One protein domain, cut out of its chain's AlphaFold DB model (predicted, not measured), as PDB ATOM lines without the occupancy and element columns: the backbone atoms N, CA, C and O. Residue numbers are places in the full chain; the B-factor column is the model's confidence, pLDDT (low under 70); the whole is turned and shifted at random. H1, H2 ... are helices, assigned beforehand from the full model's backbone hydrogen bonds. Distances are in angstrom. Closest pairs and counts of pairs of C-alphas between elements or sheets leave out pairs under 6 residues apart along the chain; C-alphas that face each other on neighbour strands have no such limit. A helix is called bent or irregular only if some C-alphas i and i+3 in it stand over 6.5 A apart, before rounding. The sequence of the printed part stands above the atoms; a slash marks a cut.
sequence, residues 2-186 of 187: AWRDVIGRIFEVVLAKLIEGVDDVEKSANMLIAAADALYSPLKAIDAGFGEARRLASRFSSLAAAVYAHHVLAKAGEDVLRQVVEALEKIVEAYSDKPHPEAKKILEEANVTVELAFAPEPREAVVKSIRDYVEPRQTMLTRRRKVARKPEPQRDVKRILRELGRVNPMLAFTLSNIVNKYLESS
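This is residues 2 to 186 of the 187 residues of an uncharacterized protein of Pyrodictium sp (UniProt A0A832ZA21). Picture a bundle of helices packed round one long helix, H3, in the core, with the short H5 across the side of H1 and H2 and one loop, residues 140 to 146, sticking out. H1, H2, H3, H4, H6, H7 and H8 make the bundle, up and down, each running against the one before it. The printed part has 185 residues, eight named helices, H1 to H8 in chain order, and no named strand: all helix. It is compact, with a radius of gyration of the C-alphas of 15.9 A, and spans 51 by 35 by 35 A, the loop adding to the length.

Find C-alpha 2 at (114.506, 156.604, 108.237); from there H1 runs through residues 2 to 20, 27.6 A. H2, residues 25 to 44, is 28.9 A long and irregular, but only just: C-alphas 39 and 42 are 6.8 A apart. H3, residues 52 to 75, is the longest at 34.9 A, starting at C-alpha 52 (123.977, 145.887, 118.317). Then come H4, residues 78 to 94, 24.8 A; H5, residues 101 to 109; H6, residues 120 to 134; H7, residues 153 to 167; and H8, residues 169 to 184, ending at C-alpha 184 (122.424, 176.056, 126.251).

Begin at H3, the hub, which touches six helices. H6 touches it at a shallow tilt of 28 degrees, the closest C-alphas being those of Ser 58 and Pro 122, 3.9 A apart. H2 and H3 are a hairpin, closest at the C-alphas of Tyr 40 and Ala 57, 5.1 A. With its residues 59 to 70 alone H3 touches H7, closest at the C-alphas of Ala 66 and Pro 153, 5.2 A. H7 and H8 are a hairpin too, closest at the C-alphas of Gly 165 and Ala 172, 4.9 A. H1 touches H8, where the C-alphas of Arg 4 and Leu 171 are closest at 6.0 A. H4 touches H2 at a steep tilt of 55 degrees, closest at the C-alphas of Ala 29 and Leu 88, 5.1 A. H5 touches H2 at a steep tilt of 67 degrees, closest at the C-alphas of Ala 34 and Ala 103, 4.3 A; H5 and H3 are apart. Every O i to N i+4 pair is within hydrogen-bond range in H1, H3, H4 and H8, against 14 of 16 in H2, 4 of 5 in H5, 9 of 11 in H6 and 10 of 11 in H7.

The two C-alphas farthest apart, those of Thr 113 and Arg 143, are 54.4 A apart. The printed part has no cut. The link from H6 to H7, 18 residues, is long. Look for pLDDT under 70 at residue 49, residues 136 to 149 and residue 186; the mean of the printed part is 88.4.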
ATOM      1  N   ALA A   2     115.703 156.499 107.388       81.31
ATOM      2  CA  ALA A   2     114.506 156.604 108.237       81.31
ATOM      3  C   ALA A   2     114.687 156.316 109.745       81.31
ATOM      4  O   ALA A   2     114.204 157.085 110.571       81.31
ATOM      5  N   TRP A   3     115.399 155.251 110.141       83.81
ATOM      6  CA  TRP A   3     115.529 154.917 111.571       83.81
ATOM      7  C   TRP A   3     116.335 155.956 112.369       83.81
ATOM      8  O   TRP A   3     116.085 156.143 113.553       83.81
ATOM      9  N   ARG A   4     117.275 156.671 111.732       88.62
ATOM     10  CA  ARG A   4     118.061 157.726 112.395       88.62
ATOM     11  C   ARG A   4     117.186 158.930 112.727       88.62
ATOM     12  O   ARG A   4     117.302 159.470 113.820       88.62
ATOM     13  N   ASP A   5     116.290 159.296 111.813       90.44
ATOM     14  CA  ASP A   5     115.346 160.404 111.993       90.44
ATOM     15  C   ASP A   5     114.277 160.059 113.038       90.44
ATOM     16  O   ASP A   5     113.860 160.908 113.821       90.44
ATOM     17  N   VAL A   6     113.857 158.789 113.090       92.06
ATOM     18  CA  VAL A   6     113.008 158.250 114.166       92.06
ATOM     19  C   VAL A   6     113.706 158.384 115.521       92.06
ATOM     20  O   VAL A   6     113.131 158.965 116.438       92.06
ATOM     21  N   ILE A   7     114.955 157.922 115.639       94.06
ATOM     22  CA  ILE A   7     115.725 158.047 116.885       94.06
ATOM     23  C   ILE A   7     115.938 159.512 117.265       94.06
ATOM     24  O   ILE A   7     115.772 159.848 118.430       94.06
ATOM     25  N   GLY A   8     116.252 160.389 116.308       94.62
ATOM     26  CA  GLY A   8     116.402 161.824 116.559       94.62
ATOM     27  C   GLY A   8     115.145 162.445 117.174       94.62
ATOM     28  O   GLY A   8     115.243 163.114 118.199       94.62
ATOM     29  N   ARG A   9     113.964 162.154 116.610       95.56
ATOM     30  CA  ARG A   9     112.673 162.637 117.137       95.56
ATOM     31  C   ARG A   9     112.366 162.100 118.533       95.56
ATOM     32  O   ARG A   9     112.022 162.880 119.414       95.56
ATOM     33  N   ILE A  10     112.535 160.793 118.754       96.81
ATOM     34  CA  ILE A  10     112.339 160.179 120.080       96.81
ATOM     35  C   ILE A  10     113.279 160.822 121.098       96.81
ATOM     36  O   ILE A  10     112.859 161.188 122.189       96.81
ATOM     37  N   PHE A  11     114.549 160.991 120.732       96.94
ATOM     38  CA  PHE A  11     115.559 161.558 121.613       96.94
ATOM     39  C   PHE A  11     115.265 163.019 121.979       96.94
ATOM     40  O   PHE A  11     115.464 163.417 123.124       96.94
ATOM     41  N   GLU A  12     114.751 163.814 121.037       96.62
ATOM     42  CA  GLU A  12     114.325 165.186 121.316       96.62
ATOM     43  C   GLU A  12     113.154 165.246 122.309       96.62
ATOM     44  O   GLU A  12     113.211 166.045 123.246       96.62
ATOM     45  N   VAL A  13     112.143 164.379 122.157       97.06
ATOM     46  CA  VAL A  13     111.009 164.272 123.099       97.06
ATOM     47  C   VAL A  13     111.479 163.813 124.481       97.06
ATOM     48  O   VAL A  13     111.078 164.383 125.494       97.06
ATOM     49  N   VAL A  14     112.368 162.814 124.530       96.69
ATOM     50  CA  VAL A  14     112.986 162.328 125.773       96.69
ATOM     51  C   VAL A  14     113.652 163.474 126.529       96.69
ATOM     52  O   VAL A  14     113.377 163.665 127.713       96.69
ATOM     53  N   LEU A  15     114.506 164.257 125.861       95.81
ATOM     54  CA  LEU A  15     115.199 165.364 126.519       95.81
ATOM     55  C   LEU A  15     114.241 166.471 126.963       95.81
ATOM     56  O   LEU A  15     114.410 166.979 128.069       95.81
ATOM     57  N   ALA A  16     113.225 166.803 126.159       94.88
ATOM     58  CA  ALA A  16     112.208 167.781 126.543       94.88
ATOM     59  C   ALA A  16     111.549 167.402 127.878       94.88
ATOM     60  O   ALA A  16     111.557 168.191 128.822       94.88
ATOM     61  N   LYS A  17     111.061 166.159 127.982       93.88
ATOM     62  CA  LYS A  17     110.372 165.659 129.180       93.88
ATOM     63  C   LYS A  17     111.284 165.549 130.397       93.88
ATOM     64  O   LYS A  17     110.862 165.886 131.502       93.88
ATOM     65  N   LEU A  18     112.520 165.081 130.205       93.06
ATOM     66  CA  LEU A  18     113.499 164.961 131.290       93.06
ATOM     67  C   LEU A  18     113.869 166.322 131.888       93.06
ATOM     68  O   LEU A  18     114.081 166.422 133.091       93.06
ATOM     69  N   ILE A  19     113.952 167.362 131.058       90.69
ATOM     70  CA  ILE A  19     114.358 168.700 131.502       90.69
ATOM     71  C   ILE A  19     113.179 169.477 132.095       90.69
ATOM     72  O   ILE A  19     113.369 170.223 133.049       90.69
ATOM     73  N   GLU A  20     111.961 169.289 131.580       88.62
ATOM     74  CA  GLU A  20     110.749 169.880 132.165       88.62
ATOM     75  C   GLU A  20     110.460 169.325 133.571       88.62
ATOM     76  O   GLU A  20     109.987 170.047 134.442       88.62
ATOM     77  N   GLY A  21     110.756 168.044 133.807       80.19
ATOM     78  CA  GLY A  21     110.528 167.365 135.086       80.19
ATOM     79  C   GLY A  21     111.700 167.392 136.067       80.19
ATOM     80  O   GLY A  21     111.688 166.589 136.993       80.19
ATOM     81  N   VAL A  22     112.710 168.249 135.869       86.19
ATOM     82  CA  VAL A  22     114.011 168.146 136.563       86.19
ATOM     83  C   VAL A  22     113.928 168.213 138.096       86.19
ATOM     84  O   VAL A  22     114.772 167.623 138.767       86.19
ATOM     85  N   ASP A  23     112.905 168.879 138.637       84.00
ATOM     86  CA  ASP A  23     112.701 169.064 140.081       84.00
ATOM     87  C   ASP A  23     111.860 167.943 140.729       84.00
ATOM     88  O   ASP A  23     111.767 167.857 141.953       84.00
ATOM     89  N   ASP A  24     111.248 167.070 139.924       92.25
ATOM     90  CA  ASP A  24     110.424 165.952 140.388       92.25
ATOM     91  C   ASP A  24     111.206 164.640 140.248       92.25
ATOM     92  O   ASP A  24     111.417 164.123 139.144       92.25
ATOM     93  N   VAL A  25     111.652 164.109 141.389       93.38
ATOM     94  CA  VAL A  25     112.481 162.900 141.485       93.38
ATOM     95  C   VAL A  25     111.779 161.681 140.895       93.38
ATOM     96  O   VAL A  25     112.373 160.958 140.092       93.38
ATOM     97  N   GLU A  26     110.524 161.441 141.279       92.44
ATOM     98  CA  GLU A  26     109.786 160.256 140.840       92.44
ATOM     99  C   GLU A  26     109.491 160.346 139.348       92.44
ATOM    100  O   GLU A  26     109.752 159.395 138.605       92.44
ATOM    101  N   LYS A  27     109.014 161.503 138.881       92.00
ATOM    102  CA  LYS A  27     108.744 161.725 137.458       92.00
ATOM    103  C   LYS A  27     110.015 161.598 136.622       92.00
ATOM    104  O   LYS A  27     109.992 160.950 135.578       92.00
ATOM    105  N   SER A  28     111.133 162.153 137.088       93.88
ATOM    106  CA  SER A  28     112.431 162.034 136.415       93.88
ATOM    107  C   SER A  28     112.900 160.584 136.314       93.88
ATOM    108  O   SER A  28     113.320 160.148 135.241       93.88
ATOM    109  N   ALA A  29     112.804 159.815 137.401       94.75
ATOM    110  CA  ALA A  29     113.219 158.416 137.420       94.75
ATOM    111  C   ALA A  29     112.353 157.547 136.487       94.75
ATOM    112  O   ALA A  29     112.892 156.777 135.689       94.75
ATOM    113  N   ASN A  30     111.026 157.727 136.510       95.19
ATOM    114  CA  ASN A  30     110.106 157.065 135.577       95.19
ATOM    115  C   ASN A  30     110.445 157.418 134.120       95.19
ATOM    116  O   ASN A  30     110.572 156.530 133.273       95.19
ATOM    117  N   MET A  31     110.681 158.703 133.839       95.69
ATOM    118  CA  MET A  31     110.996 159.189 132.498       95.69
ATOM    119  C   MET A  31     112.336 158.662 131.974       95.69
ATOM    120  O   MET A  31     112.455 158.341 130.794       95.69
ATOM    121  N   LEU A  32     113.345 158.530 132.835       96.38
ATOM    122  CA  LEU A  32     114.657 157.985 132.482       96.38
ATOM    123  C   LEU A  32     114.579 156.506 132.065       96.38
ATOM    124  O   LEU A  32     115.210 156.110 131.081       96.38
ATOM    125  N   ILE A  33     113.779 155.692 132.760       96.25
ATOM    126  CA  ILE A  33     113.550 154.289 132.373       96.25
ATOM    127  C   ILE A  33     112.665 154.199 131.129       96.25
ATOM    128  O   ILE A  33     112.973 153.446 130.203       96.25
ATOM    129  N   ALA A  34     111.614 155.016 131.055       96.56
ATOM    130  CA  ALA A  34     110.760 155.110 129.877       96.56
ATOM    131  C   ALA A  34     111.546 155.506 128.618       96.56
ATOM    132  O   ALA A  34     111.310 154.958 127.542       96.56
ATOM    133  N   ALA A  35     112.513 156.414 128.751       96.56
ATOM    134  CA  ALA A  35     113.405 156.812 127.675       96.56
ATOM    135  C   ALA A  35     114.241 155.637 127.158       96.56
ATOM    136  O   ALA A  35     114.371 155.476 125.945       96.56
ATOM    137  N   ALA A  36     114.772 154.797 128.051       96.88
ATOM    138  CA  ALA A  36     115.553 153.627 127.661       96.88
ATOM    139  C   ALA A  36     114.726 152.645 126.809       96.88
ATOM    140  O   ALA A  36     115.182 152.202 125.751       96.88
ATOM    141  N   ASP A  37     113.485 152.374 127.217       96.56
ATOM    142  CA  ASP A  37     112.569 151.502 126.474       96.56
ATOM    143  C   ASP A  37     112.113 152.128 125.150       96.56
ATOM    144  O   ASP A  37     112.094 151.461 124.112       96.56
ATOM    145  N   ALA A  38     111.792 153.425 125.148       96.81
ATOM    146  CA  ALA A  38     111.375 154.143 123.946       96.81
ATOM    147  C   ALA A  38     112.501 154.211 122.901       96.81
ATOM    148  O   ALA A  38     112.250 154.038 121.711       96.81
ATOM    149  N   LEU A  39     113.751 154.409 123.332       95.75
ATOM    150  CA  LEU A  39     114.919 154.430 122.448       95.75
ATOM    151  C   LEU A  39     115.279 153.038 121.918       95.75
ATOM    152  O   LEU A  39     115.816 152.925 120.815       95.75
ATOM    153  N   TYR A  40     114.980 151.979 122.673       95.25
ATOM    154  CA  TYR A  40     115.212 150.601 122.245       95.25
ATOM    155  C   TYR A  40     114.122 150.065 121.308       95.25
ATOM    156  O   TYR A  40     114.433 149.370 120.342       95.25
ATOM    157  N   SER A  41     112.857 150.409 121.549       94.50
ATOM    158  CA  SER A  41     111.694 149.893 120.810       94.50
ATOM    159  C   SER A  41     111.832 149.922 119.277       94.50
ATOM    160  O   SER A  41     111.707 148.865 118.655       94.50
ATOM    161  N   PRO A  42     112.173 151.053 118.624       92.06
ATOM    162  CA  PRO A  42     112.356 151.081 117.170       92.06
ATOM    163  C   PRO A  42     113.603 150.316 116.698       92.06
ATOM    164  O   PRO A  42     113.687 149.944 115.530       92.06
ATOM    165  N   LEU A  43     114.580 150.077 117.581       90.88
ATOM    166  CA  LEU A  43     115.801 149.338 117.262       90.88
ATOM    167  C   LEU A  43     115.599 147.822 117.344       90.88
ATOM    168  O   LEU A  43     116.288 147.090 116.642       90.88
ATOM    169  N   LYS A  44     114.639 147.336 118.142       89.69
ATOM    170  CA  LYS A  44     114.319 145.901 118.220       89.69
ATOM    171  C   LYS A  44     113.943 145.326 116.852       89.69
ATOM    172  O   LYS A  44     114.358 144.223 116.524       89.69
ATOM    173  N   ALA A  45     113.211 146.086 116.037       79.75
ATOM    174  CA  ALA A  45     112.803 145.662 114.696       79.75
ATOM    175  C   ALA A  45     113.982 145.451 113.725       79.75
ATOM    176  O   ALA A  45     113.831 144.768 112.717       79.75
ATOM    177  N   ILE A  46     115.149 146.035 114.021       77.88
ATOM    178  CA  ILE A  46     116.375 145.906 113.221       77.88
ATOM    179  C   ILE A  46     117.463 145.096 113.940       77.88
ATOM    180  O   ILE A  46     118.584 145.013 113.439       77.88
ATOM    181  N   ASP A  47     117.169 144.514 115.108       77.88
ATOM    182  CA  ASP A  47     118.138 143.707 115.843       77.88
ATOM    183  C   ASP A  47     118.314 142.353 115.147       77.88
ATOM    184  O   ASP A  47     117.475 141.462 115.247       77.88
ATOM    185  N   ALA A  48     119.434 142.184 114.445       70.31
ATOM    186  CA  ALA A  48     119.805 140.922 113.804       70.31
ATOM    187  C   ALA A  48     120.294 139.849 114.806       70.31
ATOM    188  O   ALA A  48     120.854 138.836 114.397       70.31
ATOM    189  N   GLY A  49     120.137 140.074 116.118       69.25
ATOM    190  CA  GLY A  49     120.505 139.129 117.178       69.25
ATOM    191  C   GLY A  49     121.951 139.247 117.676       69.25
ATOM    192  O   GLY A  49     122.349 138.522 118.582       69.25
ATOM    193  N   PHE A  50     122.738 140.190 117.146       70.75
ATOM    194  CA  PHE A  50     124.135 140.425 117.560       70.75
ATOM    195  C   PHE A  50     124.275 141.421 118.731       70.75
ATOM    196  O   PHE A  50     125.387 141.829 119.101       70.75
ATOM    197  N   GLY A  51     123.150 141.856 119.313       84.00
ATOM    198  CA  GLY A  51     123.115 142.793 120.438       84.00
ATOM    199  C   GLY A  51     123.575 144.207 120.072       84.00
ATOM    200  O   GLY A  51     123.952 144.988 120.947       84.00
ATOM    201  N   GLU A  52     123.603 144.550 118.783       87.56
ATOM    202  CA  GLU A  52     123.977 145.887 118.317       87.56
ATOM    203  C   GLU A  52     122.891 146.913 118.654       87.56
ATOM    204  O   GLU A  52     123.208 148.000 119.143       87.56
ATOM    205  N   ALA A  53     121.614 146.540 118.506       89.94
ATOM    206  CA  ALA A  53     120.479 147.375 118.891       89.94
ATOM    207  C   ALA A  53     120.527 147.746 120.379       89.94
ATOM    208  O   ALA A  53     120.405 148.919 120.731       89.94
ATOM    209  N   ARG A  54     120.798 146.762 121.249       92.62
ATOM    210  CA  ARG A  54     120.949 146.976 122.697       92.62
ATOM    211  C   ARG A  54     122.126 147.895 123.003       92.62
ATOM    212  O   ARG A  54     121.971 148.862 123.738       92.62
ATOM    213  N   ARG A  55     123.283 147.667 122.368       91.44
ATOM    214  CA  ARG A  55     124.473 148.524 122.521       91.44
ATOM    215  C   ARG A  55     124.219 149.970 122.093       91.44
ATOM    216  O   ARG A  55     124.685 150.889 122.768       91.44
ATOM    217  N   LEU A  56     123.502 150.188 120.992       91.44
ATOM    218  CA  LEU A  56     123.114 151.525 120.541       91.44
ATOM    219  C   LEU A  56     122.126 152.177 121.515       91.44
ATOM    220  O   LEU A  56     122.367 153.305 121.943       91.44
ATOM    221  N   ALA A  57     121.084 151.454 121.929       94.06
ATOM    222  CA  ALA A  57     120.112 151.931 122.910       94.06
ATOM    223  C   ALA A  57     120.772 152.307 124.245       94.06
ATOM    224  O   ALA A  57     120.488 153.380 124.773       94.06
ATOM    225  N   SER A  58     121.718 151.509 124.754       95.69
ATOM    226  CA  SER A  58     122.496 151.850 125.953       95.69
ATOM    227  C   SER A  58     123.283 153.149 125.778       95.69
ATOM    228  O   SER A  58     123.297 153.973 126.686       95.69
ATOM    229  N   ARG A  59     123.894 153.392 124.607       94.62
ATOM    230  CA  ARG A  59     124.610 154.655 124.341       94.62
ATOM    231  C   ARG A  59     123.672 155.857 124.298       94.62
ATOM    232  O   ARG A  59     124.024 156.896 124.848       94.62
ATOM    233  N   PHE A  60     122.506 155.732 123.661       95.44
ATOM    234  CA  PHE A  60     121.512 156.808 123.644       95.44
ATOM    235  C   PHE A  60     120.973 157.078 125.048       95.44
ATOM    236  O   PHE A  60     120.913 158.228 125.470       95.44
ATOM    237  N   SER A  61     120.683 156.029 125.811       96.12
ATOM    238  CA  SER A  61     120.180 156.153 127.181       96.12
ATOM    239  C   SER A  61     121.220 156.793 128.110       96.12
ATOM    240  O   SER A  61     120.896 157.721 128.847       96.12
ATOM    241  N   SER A  62     122.499 156.406 127.999       95.81
ATOM    242  CA  SER A  62     123.611 157.080 128.687       95.81
ATOM    243  C   SER A  62     123.772 158.543 128.277       95.81
ATOM    244  O   SER A  62     124.086 159.380 129.119       95.81
ATOM    245  N   LEU A  63     123.564 158.877 126.998       96.56
ATOM    246  CA  LEU A  63     123.621 160.262 126.533       96.56
ATOM    247  C   LEU A  63     122.496 161.098 127.155       96.56
ATOM    248  O   LEU A  63     122.771 162.181 127.664       96.56
ATOM    249  N   ALA A  64     121.260 160.590 127.152       96.69
ATOM    250  CA  ALA A  64     120.121 161.257 127.782       96.69
ATOM    251  C   ALA A  64     120.344 161.446 129.291       96.69
ATOM    252  O   ALA A  64     120.176 162.550 129.804       96.69
ATOM    253  N   ALA A  65     120.822 160.402 129.976       96.25
ATOM    254  CA  ALA A  65     121.168 160.444 131.394       96.25
ATOM    255  C   ALA A  65     122.254 161.489 131.708       96.25
ATOM    256  O   ALA A  65     122.123 162.242 132.668       96.25
ATOM    257  N   ALA A  66     123.305 161.587 130.886       95.12
ATOM    258  CA  ALA A  66     124.368 162.576 131.078       95.12
ATOM    259  C   ALA A  66     123.881 164.021 130.858       95.12
ATOM    260  O   ALA A  66     124.291 164.926 131.584       95.12
ATOM    261  N   VAL A  67     122.992 164.251 129.884       95.44
ATOM    262  CA  VAL A  67     122.363 165.570 129.675       95.44
ATOM    263  C   VAL A  67     121.452 165.926 130.847       95.44
ATOM    264  O   VAL A  67     121.539 167.037 131.363       95.44
ATOM    265  N   TYR A  68     120.629 164.987 131.313       95.50
ATOM    266  CA  TYR A  68     119.790 165.181 132.493       95.50
ATOM    267  C   TYR A  68     120.629 165.505 133.740       95.50
ATOM    268  O   TYR A  68     120.397 166.524 134.385       95.50
ATOM    269  N   ALA A  69     121.674 164.720 134.024       94.06
ATOM    270  CA  ALA A  69     122.568 164.958 135.156       94.06
ATOM    271  C   ALA A  69     123.260 166.330 135.082       94.06
ATOM    272  O   ALA A  69     123.429 166.986 136.107       94.06
ATOM    273  N   HIS A  70     123.627 166.796 133.881       93.44
ATOM    274  CA  HIS A  70     124.148 168.152 133.691       93.44
ATOM    275  C   HIS A  70     123.151 169.224 134.160       93.44
ATOM    276  O   HIS A  70     123.544 170.159 134.853       93.44
ATOM    277  N   HIS A  71     121.870 169.085 133.804       92.50
ATOM    278  CA  HIS A  71     120.811 170.014 134.220       92.50
ATOM    279  C   HIS A  71     120.526 169.947 135.716       92.50
ATOM    280  O   HIS A  71     120.480 170.989 136.364       92.50
ATOM    281  N   VAL A  72     120.385 168.742 136.273       93.31
ATOM    282  CA  VAL A  72     120.115 168.555 137.707       93.31
ATOM    283  C   VAL A  72     121.229 169.169 138.546       93.31
ATOM    284  O   VAL A  72     120.949 169.955 139.444       93.31
ATOM    285  N   LEU A  73     122.497 168.884 138.227       90.88
ATOM    286  CA  LEU A  73     123.629 169.430 138.981       90.88
ATOM    287  C   LEU A  73     123.723 170.958 138.889       90.88
ATOM    288  O   LEU A  73     124.218 171.581 139.825       90.88
ATOM    289  N   ALA A  74     123.264 171.555 137.786       88.88
ATOM    290  CA  ALA A  74     123.244 173.004 137.617       88.88
ATOM    291  C   ALA A  74     122.081 173.682 138.366       88.88
ATOM    292  O   ALA A  74     122.264 174.786 138.875       88.88
ATOM    293  N   LYS A  75     120.902 173.047 138.428       88.69
ATOM    294  CA  LYS A  75     119.663 173.664 138.938       88.69
ATOM    295  C   LYS A  75     119.259 173.220 140.343       88.69
ATOM    296  O   LYS A  75     118.920 174.064 141.163       88.69
ATOM    297  N   ALA A  76     119.285 171.917 140.609       86.31
ATOM    298  CA  ALA A  76     118.694 171.313 141.805       86.31
ATOM    299  C   ALA A  76     119.740 170.717 142.770       86.31
ATOM    300  O   ALA A  76     119.479 170.546 143.958       86.31
ATOM    301  N   GLY A  77     120.952 170.452 142.277       88.00
ATOM    302  CA  GLY A  77     122.085 169.983 143.071       88.00
ATOM    303  C   GLY A  77     122.246 168.462 143.117       88.00
ATOM    304  O   GLY A  77     121.475 167.693 142.544       88.00
ATOM    305  N   GLU A  78     123.313 168.014 143.784       90.56
ATOM    306  CA  GLU A  78     123.703 166.596 143.828       90.56
ATOM    307  C   GLU A  78     122.704 165.718 144.599       90.56
ATOM    308  O   GLU A  78     122.509 164.563 144.227       90.56
ATOM    309  N   ASP A  79     122.051 166.251 145.637       91.12
ATOM    310  CA  ASP A  79     121.139 165.482 146.495       91.12
ATOM    311  C   ASP A  79     119.914 164.968 145.730       91.12
ATOM    312  O   ASP A  79     119.523 163.813 145.901       91.12
ATOM    313  N   VAL A  80     119.373 165.772 144.810       91.88
ATOM    314  CA  VAL A  80     118.288 165.349 143.910       91.88
ATOM    315  C   VAL A  80     118.744 164.190 143.032       91.88
ATOM    316  O   VAL A  80     118.037 163.196 142.894       91.88
ATOM    317  N   LEU A  81     119.970 164.255 142.502       91.69
ATOM    318  CA  LEU A  81     120.517 163.178 141.683       91.69
ATOM    319  C   LEU A  81     120.671 161.872 142.482       91.69
ATOM    320  O   LEU A  81     120.444 160.799 141.927       91.69
ATOM    321  N   ARG A  82     121.001 161.945 143.783       92.69
ATOM    322  CA  ARG A  82     121.037 160.761 144.665       92.69
ATOM    323  C   ARG A  82     119.658 160.140 144.836       92.69
ATOM    324  O   ARG A  82     119.513 158.934 144.661       92.69
ATOM    325  N   GLN A  83     118.652 160.964 145.119       94.06
ATOM    326  CA  GLN A  83     117.271 160.505 145.278       94.06
ATOM    327  C   GLN A  83     116.740 159.872 143.984       94.06
ATOM    328  O   GLN A  83     116.041 158.861 144.028       94.06
ATOM    329  N   VAL A  84     117.138 160.403 142.822       95.19
ATOM    330  CA  VAL A  84     116.812 159.810 141.519       95.19
ATOM    331  C   VAL A  84     117.440 158.425 141.359       95.19
ATOM    332  O   VAL A  84     116.766 157.535 140.854       95.19
ATOM    333  N   VAL A  85     118.680 158.190 141.808       94.00
ATOM    334  CA  VAL A  85     119.286 156.840 141.774       94.00
ATOM    335  C   VAL A  85     118.468 155.847 142.600       94.00
ATOM    336  O   VAL A  85     118.128 154.778 142.096       94.00
ATOM    337  N   GLU A  86     118.097 156.211 143.827       93.44
ATOM    338  CA  GLU A  86     117.285 155.350 144.699       93.44
ATOM    339  C   GLU A  86     115.907 155.045 144.088       93.44
ATOM    340  O   GLU A  86     115.419 153.915 144.160       93.44
ATOM    341  N   ALA A  87     115.275 156.041 143.461       94.69
ATOM    342  CA  ALA A  87     114.005 155.862 142.764       94.69
ATOM    343  C   ALA A  87     114.152 154.980 141.512       94.69
ATOM    344  O   ALA A  87     113.319 154.105 141.275       94.69
ATOM    345  N   LEU A  88     115.225 155.158 140.734       94.00
ATOM    346  CA  LEU A  88     115.508 154.359 139.541       94.00
ATOM    347  C   LEU A  88     115.645 152.872 139.869       94.00
ATOM    348  O   LEU A  88     115.093 152.045 139.148       94.00
ATOM    349  N   GLU A  89     116.350 152.524 140.944       91.31
ATOM    350  CA  GLU A  89     116.533 151.129 141.358       91.31
ATOM    351  C   GLU A  89     115.196 150.446 141.669       91.31
ATOM    352  O   GLU A  89     114.927 149.359 141.155       91.31
ATOM    353  N   LYS A  90     114.313 151.133 142.407       93.19
ATOM    354  CA  LYS A  90     112.957 150.645 142.709       93.19
ATOM    355  C   LYS A  90     112.117 150.455 141.443       93.19
ATOM    356  O   LYS A  90     111.398 149.467 141.316       93.19
ATOM    357  N   ILE A  91     112.205 151.388 140.493       92.00
ATOM    358  CA  ILE A  91     111.456 151.318 139.228       92.00
ATOM    359  C   ILE A  91     111.977 150.176 138.351       92.00
ATOM    360  O   ILE A  91     111.183 149.439 137.769       92.00
ATOM    361  N   VAL A  92     113.296 149.991 138.259       90.06
ATOM    362  CA  VAL A  92     113.884 148.889 137.482       90.06
ATOM    363  C   VAL A  92     113.436 147.535 138.028       90.06
ATOM    364  O   VAL A  92     113.112 146.655 137.234       90.06
ATOM    365  N   GLU A  93     113.351 147.381 139.349       90.38
ATOM    366  CA  GLU A  93     112.812 146.173 139.977       90.38
ATOM    367  C   GLU A  93     111.320 145.976 139.647       90.38
ATOM    368  O   GLU A  93     110.925 144.916 139.152       90.38
ATOM    369  N   ALA A  94     110.507 147.025 139.819       90.62
ATOM    370  CA  ALA A  94     109.060 146.993 139.581       90.62
ATOM    371  C   ALA A  94     108.663 146.706 138.120       90.62
ATOM    372  O   ALA A  94     107.571 146.191 137.852       90.62
ATOM    373  N   TYR A  95     109.537 147.040 137.169       89.19
ATOM    374  CA  TYR A  95     109.329 146.830 135.735       89.19
ATOM    375  C   TYR A  95     110.333 145.841 135.132       89.19
ATOM    376  O   TYR A  95     110.552 145.868 133.925       89.19
ATOM    377  N   SER A  96     110.948 144.969 135.929       88.56
ATOM    378  CA  SER A  96     112.063 144.104 135.503       88.56
ATOM    379  C   SER A  96     111.790 143.235 134.264       88.56
ATOM    380  O   SER A  96     112.710 142.975 133.487       88.56
ATOM    381  N   ASP A  97     110.541 142.836 134.033       89.00
ATOM    382  CA  ASP A  97     110.121 141.894 132.990       89.00
ATOM    383  C   ASP A  97     109.186 142.495 131.925       89.00
ATOM    384  O   ASP A  97     108.718 141.786 131.031       89.00
ATOM    385  N   LYS A  98     108.909 143.802 131.994       93.31
ATOM    386  CA  LYS A  98     107.950 144.469 131.104       93.31
ATOM    387  C   LYS A  98     108.373 145.895 130.753       93.31
ATOM    388  O   LYS A  98     109.022 146.558 131.564       93.31
ATOM    389  N   PRO A  99     107.989 146.422 129.577       93.69
ATOM    390  CA  PRO A  99     108.256 147.815 129.239       93.69
ATOM    391  C   PRO A  99     107.547 148.803 130.168       93.69
ATOM    392  O   PRO A  99     106.442 148.548 130.650       93.69
ATOM    393  N   HIS A 100     108.166 149.960 130.375       95.44
ATOM    394  CA  HIS A 100     107.604 151.037 131.169       95.44
ATOM    395  C   HIS A 100     106.423 151.690 130.428       95.44
ATOM    396  O   HIS A 100     106.566 152.059 129.259       95.44
ATOM    397  N   PRO A 101     105.258 151.897 131.068       93.19
ATOM    398  CA  PRO A 101     104.053 152.380 130.387       93.19
ATOM    399  C   PRO A 101     104.221 153.778 129.777       93.19
ATOM    400  O   PRO A 101     103.653 154.072 128.725       93.19
ATOM    401  N   GLU A 102     105.033 154.642 130.393       94.81
ATOM    402  CA  GLU A 102     105.290 155.988 129.866       94.81
ATOM    403  C   GLU A 102     106.090 155.999 128.561       94.81
ATOM    404  O   GLU A 102     105.992 156.959 127.798       94.81
ATOM    405  N   ALA A 103     106.816 154.924 128.247       95.25
ATOM    406  CA  ALA A 103     107.563 154.830 126.998       95.25
ATOM    407  C   ALA A 103     106.628 154.903 125.780       95.25
ATOM    408  O   ALA A 103     106.984 155.481 124.755       95.25
ATOM    409  N   LYS A 104     105.388 154.408 125.913       95.62
ATOM    410  CA  LYS A 104     104.364 154.533 124.870       95.62
ATOM    411  C   LYS A 104     104.020 155.997 124.574       95.62
ATOM    412  O   LYS A 104     103.959 156.370 123.409       95.62
ATOM    413  N   LYS A 105     103.879 156.833 125.610       95.62
ATOM    414  CA  LYS A 105     103.588 158.271 125.453       95.62
ATOM    415  C   LYS A 105     104.718 158.995 124.714       95.62
ATOM    416  O   LYS A 105     104.458 159.827 123.856       95.62
ATOM    417  N   ILE A 106     105.974 158.638 125.008       96.62
ATOM    418  CA  ILE A 106     107.152 159.180 124.305       96.62
ATOM    419  C   ILE A 106     107.096 158.834 122.811       96.62
ATOM    420  O   ILE A 106     107.335 159.696 121.967       96.62
ATOM    421  N   LEU A 107     106.781 157.579 122.478       95.56
ATOM    422  CA  LEU A 107     106.682 157.127 121.088       95.56
ATOM    423  C   LEU A 107     105.539 157.822 120.335       95.56
ATOM    424  O   LEU A 107     105.733 158.247 119.195       95.56
ATOM    425  N   GLU A 108     104.380 157.988 120.978       95.62
ATOM    426  CA  GLU A 108     103.226 158.701 120.420       95.62
ATOM    427  C   GLU A 108     103.556 160.171 120.122       95.62
ATOM    428  O   GLU A 108     103.344 160.626 119.000       95.62
ATOM    429  N   GLU A 109     104.165 160.893 121.066       96.19
ATOM    430  CA  GLU A 109     104.579 162.293 120.871       96.19
ATOM    431  C   GLU A 109     105.671 162.450 119.801       96.19
ATOM    432  O   GLU A 109     105.697 163.438 119.064       96.19
ATOM    433  N   ALA A 110     106.543 161.452 119.648       95.00
ATOM    434  CA  ALA A 110     107.532 161.417 118.573       95.00
ATOM    435  C   ALA A 110     106.927 161.082 117.192       95.00
ATOM    436  O   ALA A 110     107.648 161.092 116.185       95.00
ATOM    437  N   ASN A 111     105.618 160.805 117.117       93.44
ATOM    438  CA  ASN A 111     104.914 160.297 115.938       93.44
ATOM    439  C   ASN A 111     105.551 159.002 115.402       93.44
ATOM    440  O   ASN A 111     105.860 158.881 114.210       93.44
ATOM    441  N   VAL A 112     105.808 158.053 116.305       92.19
ATOM    442  CA  VAL A 112     106.416 156.753 116.005       92.19
ATOM    443  C   VAL A 112     105.470 155.637 116.428       92.19
ATOM    444  O   VAL A 112     105.154 155.475 117.602       92.19
ATOM    445  N   THR A 113     105.058 154.818 115.463       89.50
ATOM    446  CA  THR A 113     104.191 153.660 115.706       89.50
ATOM    447  C   THR A 113     105.021 152.383 115.647       89.50
ATOM    448  O   THR A 113     105.277 151.848 114.571       89.50
ATOM    449  N   VAL A 114     105.473 151.909 116.808       89.44
ATOM    450  CA  VAL A 114     106.202 150.640 116.964       89.44
ATOM    451  C   VAL A 114     105.683 149.886 118.180       89.44
ATOM    452  O   VAL A 114     105.169 150.495 119.120       89.44
ATOM    453  N   GLU A 115     105.816 148.561 118.167       90.94
ATOM    454  CA  GLU A 115     105.536 147.756 119.352       90.94
ATOM    455  C   GLU A 115     106.529 148.109 120.458       90.94
ATOM    456  O   GLU A 115     107.739 148.210 120.231       90.94
ATOM    457  N   LEU A 116     105.999 148.309 121.661       93.12
ATOM    458  CA  LEU A 116     106.815 148.676 122.797       93.12
ATOM    459  C   LEU A 116     107.673 147.485 123.225       93.12
ATOM    460  O   LEU A 116     107.182 146.374 123.425       93.12
ATOM    461  N   ALA A 117     108.964 147.729 123.388       92.50
ATOM    462  CA  ALA A 117     109.910 146.720 123.810       92.50
ATOM    463  C   ALA A 117     110.823 147.235 124.909       92.50
ATOM    464  O   ALA A 117     111.124 148.422 124.987       92.50
ATOM    465  N   PHE A 118     111.310 146.299 125.714       92.12
ATOM    466  CA  PHE A 118     112.307 146.570 126.732       92.12
ATOM    467  C   PHE A 118     113.536 145.691 126.524       92.12
ATOM    468  O   PHE A 118     113.464 144.612 125.926       92.12
ATOM    469  N   ALA A 119     114.657 146.182 127.031       92.19
ATOM    470  CA  ALA A 119     115.881 145.425 127.218       92.19
ATOM    471  C   ALA A 119     116.504 145.862 128.558       92.19
ATOM    472  O   ALA A 119     116.466 147.058 128.870       92.19
ATOM    473  N   PRO A 120     117.068 144.940 129.357       93.06
ATOM    474  CA  PRO A 120     117.737 145.299 130.607       93.06
ATOM    475  C   PRO A 120     118.940 146.233 130.402       93.06
ATOM    476  O   PRO A 120     119.117 147.195 131.144       93.06
ATOM    477  N   GLU A 121     119.735 146.017 129.353       94.50
ATOM    478  CA  GLU A 121     121.029 146.684 129.168       94.50
ATOM    479  C   GLU A 121     120.921 148.210 128.969       94.50
ATOM    480  O   GLU A 121     121.755 148.949 129.503       94.50
ATOM    481  N   PRO A 122     119.932 148.753 128.228       94.94
ATOM    482  CA  PRO A 122     119.697 150.195 128.182       94.94
ATOM    483  C   PRO A 122     119.294 150.799 129.530       94.94
ATOM    484  O   PRO A 122     119.762 151.886 129.863       94.94
ATOM    485  N   ARG A 123     118.484 150.097 130.331       95.00
ATOM    486  CA  ARG A 123     118.052 150.569 131.657       95.00
ATOM    487  C   ARG A 123     119.201 150.561 132.660       95.00
ATOM    488  O   ARG A 123     119.429 151.553 133.346       95.00
ATOM    489  N   GLU A 124     119.986 149.489 132.683       94.12
ATOM    490  CA  GLU A 124     121.211 149.408 133.485       94.12
ATOM    491  C   GLU A 124     122.208 150.509 133.104       94.12
ATOM    492  O   GLU A 124     122.853 151.098 133.973       94.12
ATOM    493  N   ALA A 125     122.311 150.839 131.810       93.81
ATOM    494  CA  ALA A 125     123.153 151.934 131.346       93.81
ATOM    495  C   ALA A 125     122.701 153.293 131.901       93.81
ATOM    496  O   ALA A 125     123.562 154.096 132.265       93.81
ATOM    497  N   VAL A 126     121.393 153.544 132.023       95.50
ATOM    498  CA  VAL A 126     120.855 154.746 132.686       95.50
ATOM    499  C   VAL A 126     121.274 154.779 134.150       95.50
ATOM    500  O   VAL A 126     121.941 155.729 134.560       95.50
ATOM    501  N   VAL A 127     120.945 153.727 134.910       93.94
ATOM    502  CA  VAL A 127     121.239 153.643 136.351       93.94
ATOM    503  C   VAL A 127     122.727 153.862 136.599       93.94
ATOM    504  O   VAL A 127     123.111 154.718 137.392       93.94
ATOM    505  N   LYS A 128     123.578 153.152 135.851       92.75
ATOM    506  CA  LYS A 128     125.033 153.279 135.954       92.75
ATOM    507  C   LYS A 128     125.516 154.687 135.611       92.75
ATOM    508  O   LYS A 128     126.387 155.204 136.300       92.75
ATOM    509  N   SER A 129     124.969 155.304 134.562       92.19
ATOM    510  CA  SER A 129     125.383 156.649 134.143       92.19
ATOM    511  C   SER A 129     125.056 157.689 135.211       92.19
ATOM    512  O   SER A 129     125.912 158.505 135.523       92.19
ATOM    513  N   ILE A 130     123.859 157.644 135.805       93.12
ATOM    514  CA  ILE A 130     123.480 158.572 136.880       93.12
ATOM    515  C   ILE A 130     124.296 158.302 138.152       93.12
ATOM    516  O   ILE A 130     124.828 159.239 138.752       93.12
ATOM    517  N   ARG A 131     124.469 157.027 138.526       91.62
ATOM    518  CA  ARG A 131     125.243 156.628 139.711       91.62
ATOM    519  C   ARG A 131     126.700 157.097 139.642       91.62
ATOM    520  O   ARG A 131     127.214 157.590 140.643       91.62
ATOM    521  N   ASP A 132     127.334 157.042 138.467       89.31
ATOM    522  CA  ASP A 132     128.716 157.507 138.234       89.31
ATOM    523  C   ASP A 132     128.933 158.999 138.592       89.31
ATOM    524  O   ASP A 132     130.072 159.409 138.841       89.31
ATOM    525  N   TYR A 133     127.873 159.820 138.624       87.56
ATOM    526  CA  TYR A 133     127.936 161.242 139.002       87.56
ATOM    527  C   TYR A 133     127.715 161.488 140.499       87.56
ATOM    528  O   TYR A 133     128.140 162.514 141.036       87.56
ATOM    529  N   VAL A 134     127.085 160.541 141.187       86.19
ATOM    530  CA  VAL A 134     126.812 160.608 142.624       86.19
ATOM    531  C   VAL A 134     127.948 159.962 143.415       86.19
ATOM    532  O   VAL A 134     128.495 160.569 144.341       86.19
ATOM    533  N   GLU A 135     128.341 158.752 143.026       77.56
ATOM    534  CA  GLU A 135     129.296 157.939 143.765       77.56
ATOM    535  C   GLU A 135     130.745 158.211 143.330       77.56
ATOM    536  O   GLU A 135     131.058 158.276 142.137       77.56
ATOM    537  N   PRO A 136     131.692 158.353 144.274       62.50
ATOM    538  CA  PRO A 136     133.102 158.414 143.924       62.50
ATOM    539  C   PRO A 136     133.550 157.063 143.351       62.50
ATOM    540  O   PRO A 136     133.400 156.027 143.999       62.50
ATOM    541  N   ARG A 137     134.153 157.068 142.150       56.50
ATOM    542  CA  ARG A 137     134.698 155.849 141.528       56.50
ATOM    543  C   ARG A 137     135.606 155.111 142.509       56.50
ATOM    544  O   ARG A 137     136.654 155.633 142.897       56.50
ATOM    545  N   GLN A 138     135.239 153.879 142.857       53.38
ATOM    546  CA  GLN A 138     136.113 152.991 143.613       53.38
ATOM    547  C   GLN A 138     137.348 152.689 142.760       53.38
ATOM    548  O   GLN A 138     137.289 151.993 141.747       53.38
ATOM    549  N   THR A 139     138.491 153.259 143.134       50.16
ATOM    550  CA  THR A 139     139.768 152.960 142.486       50.16
ATOM    551  C   THR A 139     140.162 151.523 142.818       50.16
ATOM    552  O   THR A 139     140.628 151.259 143.928       50.16
ATOM    553  N   MET A 140     140.008 150.600 141.865       51.84
ATOM    554  CA  MET A 140     140.628 149.279 141.956       51.84
ATOM    555  C   MET A 140     142.153 149.438 141.805       51.84
ATOM    556  O   MET A 140     142.670 149.556 140.704       51.84
ATOM    557  N   LEU A 141     142.843 149.492 142.951       49.53
ATOM    558  CA  LEU A 141     144.271 149.204 143.180       49.53
ATOM    559  C   LEU A 141     145.330 150.017 142.386       49.53
ATOM    560  O   LEU A 141     145.631 149.709 141.242       49.53
ATOM    561  N   THR A 142     146.011 150.971 143.053       50.31
ATOM    562  CA  THR A 142     147.486 151.003 143.316       50.31
ATOM    563  C   THR A 142     148.012 152.383 143.796       50.31
ATOM    564  O   THR A 142     147.908 153.408 143.131       50.31
ATOM    565  N   ARG A 143     148.611 152.376 145.000       53.59
ATOM    566  CA  ARG A 143     149.668 153.229 145.612       53.59
ATOM    567  C   ARG A 143     149.726 154.769 145.517       53.59
ATOM    568  O   ARG A 143     150.557 155.341 146.219       53.59
ATOM    569  N   ARG A 144     148.849 155.486 144.817       52.00
ATOM    570  CA  ARG A 144     148.653 156.936 145.050       52.00
ATOM    571  C   ARG A 144     147.163 157.240 145.069       52.00
ATOM    572  O   ARG A 144     146.521 157.196 144.027       52.00
ATOM    573  N   ARG A 145     146.616 157.579 146.245       50.44
ATOM    574  CA  ARG A 145     145.256 158.129 146.392       50.44
ATOM    575  C   ARG A 145     145.192 159.511 145.725       50.44
ATOM    576  O   ARG A 145     145.168 160.538 146.391       50.44
ATOM    577  N   LYS A 146     145.178 159.555 144.393       51.78
ATOM    578  CA  LYS A 146     144.497 160.641 143.694       51.78
ATOM    579  C   LYS A 146     143.022 160.309 143.827       51.78
ATOM    580  O   LYS A 146     142.582 159.304 143.279       51.78
ATOM    581  N   VAL A 147     142.291 161.114 144.594       55.31
ATOM    582  CA  VAL A 147     140.826 161.092 144.570       55.31
ATOM    583  C   VAL A 147     140.430 161.189 143.099       55.31
ATOM    584  O   VAL A 147     140.756 162.179 142.437       55.31
ATOM    585  N   ALA A 148     139.855 160.117 142.550       59.81
ATOM    586  CA  ALA A 148     139.359 160.138 141.186       59.81
ATOM    587  C   ALA A 148     138.297 161.235 141.140       59.81
ATOM    588  O   ALA A 148     137.310 161.176 141.870       59.81
ATOM    589  N   ARG A 149     138.544 162.290 140.354       63.91
ATOM    590  CA  ARG A 149     137.551 163.351 140.180       63.91
ATOM    591  C   ARG A 149     136.289 162.715 139.607       63.91
ATOM    592  O   ARG A 149     136.396 161.897 138.689       63.91
ATOM    593  N   LYS A 150     135.132 163.096 140.149       70.94
ATOM    594  CA  LYS A 150     133.840 162.712 139.582       70.94
ATOM    595  C   LYS A 150     133.819 163.099 138.096       70.94
ATOM    596  O   LYS A 150     134.364 164.157 137.749       70.94
ATOM    597  N   PRO A 151     133.292 162.242 137.209       75.56
ATOM    598  CA  PRO A 151     133.169 162.591 135.805       75.56
ATOM    599  C   PRO A 151     132.290 163.840 135.670       75.56
ATOM    600  O   PRO A 151     131.262 163.968 136.325       75.56
ATOM    601  N   GLU A 152     132.717 164.786 134.839       84.25
ATOM    602  CA  GLU A 152     131.890 165.939 134.484       84.25
ATOM    603  C   GLU A 152     130.895 165.491 133.401       84.25
ATOM    604  O   GLU A 152     131.357 165.087 132.324       84.25
ATOM    605  N   PRO A 153     129.566 165.586 133.612       86.31
ATOM    606  CA  PRO A 153     128.579 165.098 132.643       86.31
ATOM    607  C   PRO A 153     128.775 165.677 131.236       86.31
ATOM    608  O   PRO A 153     128.675 164.969 130.237       86.31
ATOM    609  N   GLN A 154     129.186 166.946 131.136       89.44
ATOM    610  CA  GLN A 154     129.474 167.592 129.853       89.44
ATOM    611  C   GLN A 154     130.620 166.910 129.075       89.44
ATOM    612  O   GLN A 154     130.615 166.889 127.839       89.44
ATOM    613  N   ARG A 155     131.620 166.345 129.768       88.06
ATOM    614  CA  ARG A 155     132.706 165.587 129.122       88.06
ATOM    615  C   ARG A 155     132.207 164.248 128.605       88.06
ATOM    616  O   ARG A 155     132.614 163.855 127.512       88.06
ATOM    617  N   ASP A 156     131.323 163.585 129.344       88.44
ATOM    618  CA  ASP A 156     130.713 162.333 128.900       88.44
ATOM    619  C   ASP A 156     129.790 162.535 127.706       88.44
ATOM    620  O   ASP A 156     129.901 161.783 126.743       88.44
ATOM    621  N   VAL A 157     128.986 163.601 127.686       92.31
ATOM    622  CA  VAL A 157     128.198 163.983 126.506       92.31
ATOM    623  C   VAL A 157     129.098 164.102 125.269       92.31
ATOM    624  O   VAL A 157     128.866 163.443 124.254       92.31
ATOM    625  N   LYS A 158     130.191 164.875 125.364       91.81
ATOM    626  CA  LYS A 158     131.159 165.036 124.261       91.81
ATOM    627  C   LYS A 158     131.821 163.712 123.869       91.81
ATOM    628  O   LYS A 158     132.059 163.470 122.685       91.81
ATOM    629  N   ARG A 159     132.144 162.862 124.847       93.75
ATOM    630  CA  ARG A 159     132.757 161.545 124.625       93.75
ATOM    631  C   ARG A 159     131.798 160.605 123.894       93.75
ATOM    632  O   ARG A 159     132.190 160.050 122.871       93.75
ATOM    633  N   ILE A 160     130.561 160.469 124.369       92.81
ATOM    634  CA  ILE A 160     129.541 159.588 123.788       92.81
ATOM    635  C   ILE A 160     129.206 160.037 122.362       92.81
ATOM    636  O   ILE A 160     129.211 159.209 121.455       92.81
ATOM    637  N   LEU A 161     129.016 161.341 122.124       93.31
ATOM    638  CA  LEU A 161     128.788 161.871 120.773       93.31
ATOM    639  C   LEU A 161     129.967 161.582 119.831       93.31
ATOM    640  O   LEU A 161     129.757 161.202 118.682       93.31
ATOM    641  N   ARG A 162     131.214 161.685 120.312       93.81
ATOM    642  CA  ARG A 162     132.405 161.331 119.522       93.81
ATOM    643  C   ARG A 162     132.469 159.836 119.208       93.81
ATOM    644  O   ARG A 162     132.795 159.460 118.085       93.81
ATOM    645  N   GLU A 163     132.187 158.981 120.186       91.75
ATOM    646  CA  GLU A 163     132.154 157.525 120.008       91.75
ATOM    647  C   GLU A 163     131.039 157.096 119.047       91.75
ATOM    648  O   GLU A 163     131.263 156.228 118.203       91.75
ATOM    649  N   LEU A 164     129.870 157.735 119.126       90.12
ATOM    650  CA  LEU A 164     128.787 157.571 118.159       90.12
ATOM    651  C   LEU A 164     129.207 158.064 116.775       90.12
ATOM    652  O   LEU A 164     128.975 157.360 115.802       90.12
ATOM    653  N   GLY A 165     129.889 159.206 116.676       91.75
ATOM    654  CA  GLY A 165     130.332 159.782 115.405       91.75
ATOM    655  C   GLY A 165     131.334 158.917 114.643       91.75
ATOM    656  O   GLY A 165     131.358 158.959 113.420       91.75
ATOM    657  N   ARG A 166     132.112 158.076 115.336       91.62
ATOM    658  CA  ARG A 166     133.002 157.091 114.691       91.62
ATOM    659  C   ARG A 166     132.250 155.962 113.989       91.62
ATOM    660  O   ARG A 166     132.774 155.397 113.040       91.62
ATOM    661  N   VAL A 167     131.057 155.621 114.473       87.31
ATOM    662  CA  VAL A 167     130.239 154.518 113.941       87.31
ATOM    663  C   VAL A 167     129.154 155.049 113.003       87.31
ATOM    664  O   VAL A 167     128.849 154.449 111.978       87.31
ATOM    665  N   ASN A 168     128.552 156.185 113.353       88.38
ATOM    666  CA  ASN A 168     127.407 156.769 112.671       88.38
ATOM    667  C   ASN A 168     127.476 158.315 112.714       88.38
ATOM    668  O   ASN A 168     126.798 158.945 113.533       88.38
ATOM    669  N   PRO A 169     128.292 158.936 111.836       90.81
ATOM    670  CA  PRO A 169     128.542 160.380 111.833       90.81
ATOM    671  C   PRO A 169     127.272 161.230 111.719       90.81
ATOM    672  O   PRO A 169     127.108 162.198 112.454       90.81
ATOM    673  N   MET A 170     126.351 160.839 110.832       90.94
ATOM    674  CA  MET A 170     125.114 161.590 110.589       90.94
ATOM    675  C   MET A 170     124.213 161.618 111.824       90.94
ATOM    676  O   MET A 170     123.722 162.675 112.202       90.94
ATOM    677  N   LEU A 171     124.028 160.474 112.491       90.56
ATOM    678  CA  LEU A 171     123.228 160.424 113.713       90.56
ATOM    679  C   LEU A 171     123.887 161.219 114.845       90.56
ATOM    680  O   LEU A 171     123.203 161.931 115.572       90.56
ATOM    681  N   ALA A 172     125.212 161.130 114.981       93.19
ATOM    682  CA  ALA A 172     125.946 161.899 115.980       93.19
ATOM    683  C   ALA A 172     125.820 163.413 115.757       93.19
ATOM    684  O   ALA A 172     125.687 164.151 116.729       93.19
ATOM    685  N   PHE A 173     125.804 163.870 114.500       93.56
ATOM    686  CA  PHE A 173     125.548 165.270 114.162       93.56
ATOM    687  C   PHE A 173     124.137 165.708 114.582       93.56
ATOM    688  O   PHE A 173     123.997 166.695 115.301       93.56
ATOM    689  N   THR A 174     123.100 164.940 114.223       94.12
ATOM    690  CA  THR A 174     121.711 165.230 114.627       94.12
ATOM    691  C   THR A 174     121.564 165.284 116.147       94.12
ATOM    692  O   THR A 174     121.056 166.266 116.684       94.12
ATOM    693  N   LEU A 175     122.063 164.266 116.856       95.06
ATOM    694  CA  LEU A 175     122.012 164.220 118.318       95.06
ATOM    695  C   LEU A 175     122.815 165.359 118.949       95.06
ATOM    696  O   LEU A 175     122.367 165.931 119.931       95.06
ATOM    697  N   SER A 176     123.963 165.734 118.378       95.00
ATOM    698  CA  SER A 176     124.737 166.880 118.859       95.00
ATOM    699  C   SER A 176     123.941 168.183 118.774       95.00
ATOM    700  O   SER A 176     123.983 168.965 119.720       95.00
ATOM    701  N   ASN A 177     123.208 168.423 117.684       94.81
ATOM    702  CA  ASN A 177     122.388 169.632 117.545       94.81
ATOM    703  C   ASN A 177     121.257 169.667 118.582       94.81
ATOM    704  O   ASN A 177     121.065 170.687 119.240       94.81
ATOM    705  N   ILE A 178     120.568 168.536 118.775       95.12
ATOM    706  CA  ILE A 178     119.521 168.399 119.797       95.12
ATOM    707  C   ILE A 178     120.115 168.643 121.189       95.12
ATOM    708  O   ILE A 178     119.607 169.458 121.952       95.12
ATOM    709  N   VAL A 179     121.219 167.976 121.524       94.44
ATOM    710  CA  VAL A 179     121.865 168.100 122.835       94.44
ATOM    711  C   VAL A 179     122.335 169.529 123.101       94.44
ATOM    712  O   VAL A 179     122.105 170.035 124.194       94.44
ATOM    713  N   ASN A 180     122.955 170.202 122.129       92.50
ATOM    714  CA  ASN A 180     123.436 171.575 122.307       92.50
ATOM    715  C   ASN A 180     122.287 172.548 122.612       92.50
ATOM    716  O   ASN A 180     122.414 173.328 123.553       92.50
ATOM    717  N   LYS A 181     121.146 172.423 121.914       92.38
ATOM    718  CA  LYS A 181     119.917 173.189 122.202       92.38
ATOM    719  C   LYS A 181     119.506 173.071 123.674       92.38
ATOM    720  O   LYS A 181     119.127 174.062 124.291       92.38
ATOM    721  N   TYR A 182     119.604 171.873 124.247       89.31
ATOM    722  CA  TYR A 182     119.253 171.643 125.646       89.31
ATOM    723  C   TYR A 182     120.372 171.994 126.629       89.31
ATOM    724  O   TYR A 182     120.083 172.370 127.752       89.31
ATOM    725  N   LEU A 183     121.650 171.898 126.268       87.56
ATOM    726  CA  LEU A 183     122.730 172.331 127.162       87.56
ATOM    727  C   LEU A 183     122.794 173.858 127.275       87.56
ATOM    728  O   LEU A 183     123.122 174.377 128.339       87.56
ATOM    729  N   GLU A 184     122.465 174.593 126.216       83.56
ATOM    730  CA  GLU A 184     122.424 176.056 126.251       83.56
ATOM    731  C   GLU A 184     121.319 176.591 127.169       83.56
ATOM    732  O   GLU A 184     121.545 177.590 127.842       83.56
ATOM    733  N   SER A 185     120.189 175.886 127.306       70.69
ATOM    734  CA  SER A 185     119.102 176.267 128.224       70.69
ATOM    735  C   SER A 185     119.391 176.003 129.711       70.69
ATOM    736  O   SER A 185     118.548 176.290 130.564       70.69
ATOM    737  N   SER A 186     120.556 175.428 130.033       58.06
ATOM    738  CA  SER A 186     121.025 175.222 131.413       58.06
ATOM    739  C   SER A 186     121.958 176.322 131.931       58.06
ATOM    740  O   SER A 186     122.339 176.268 133.099       58.06
TER     741      SER A 186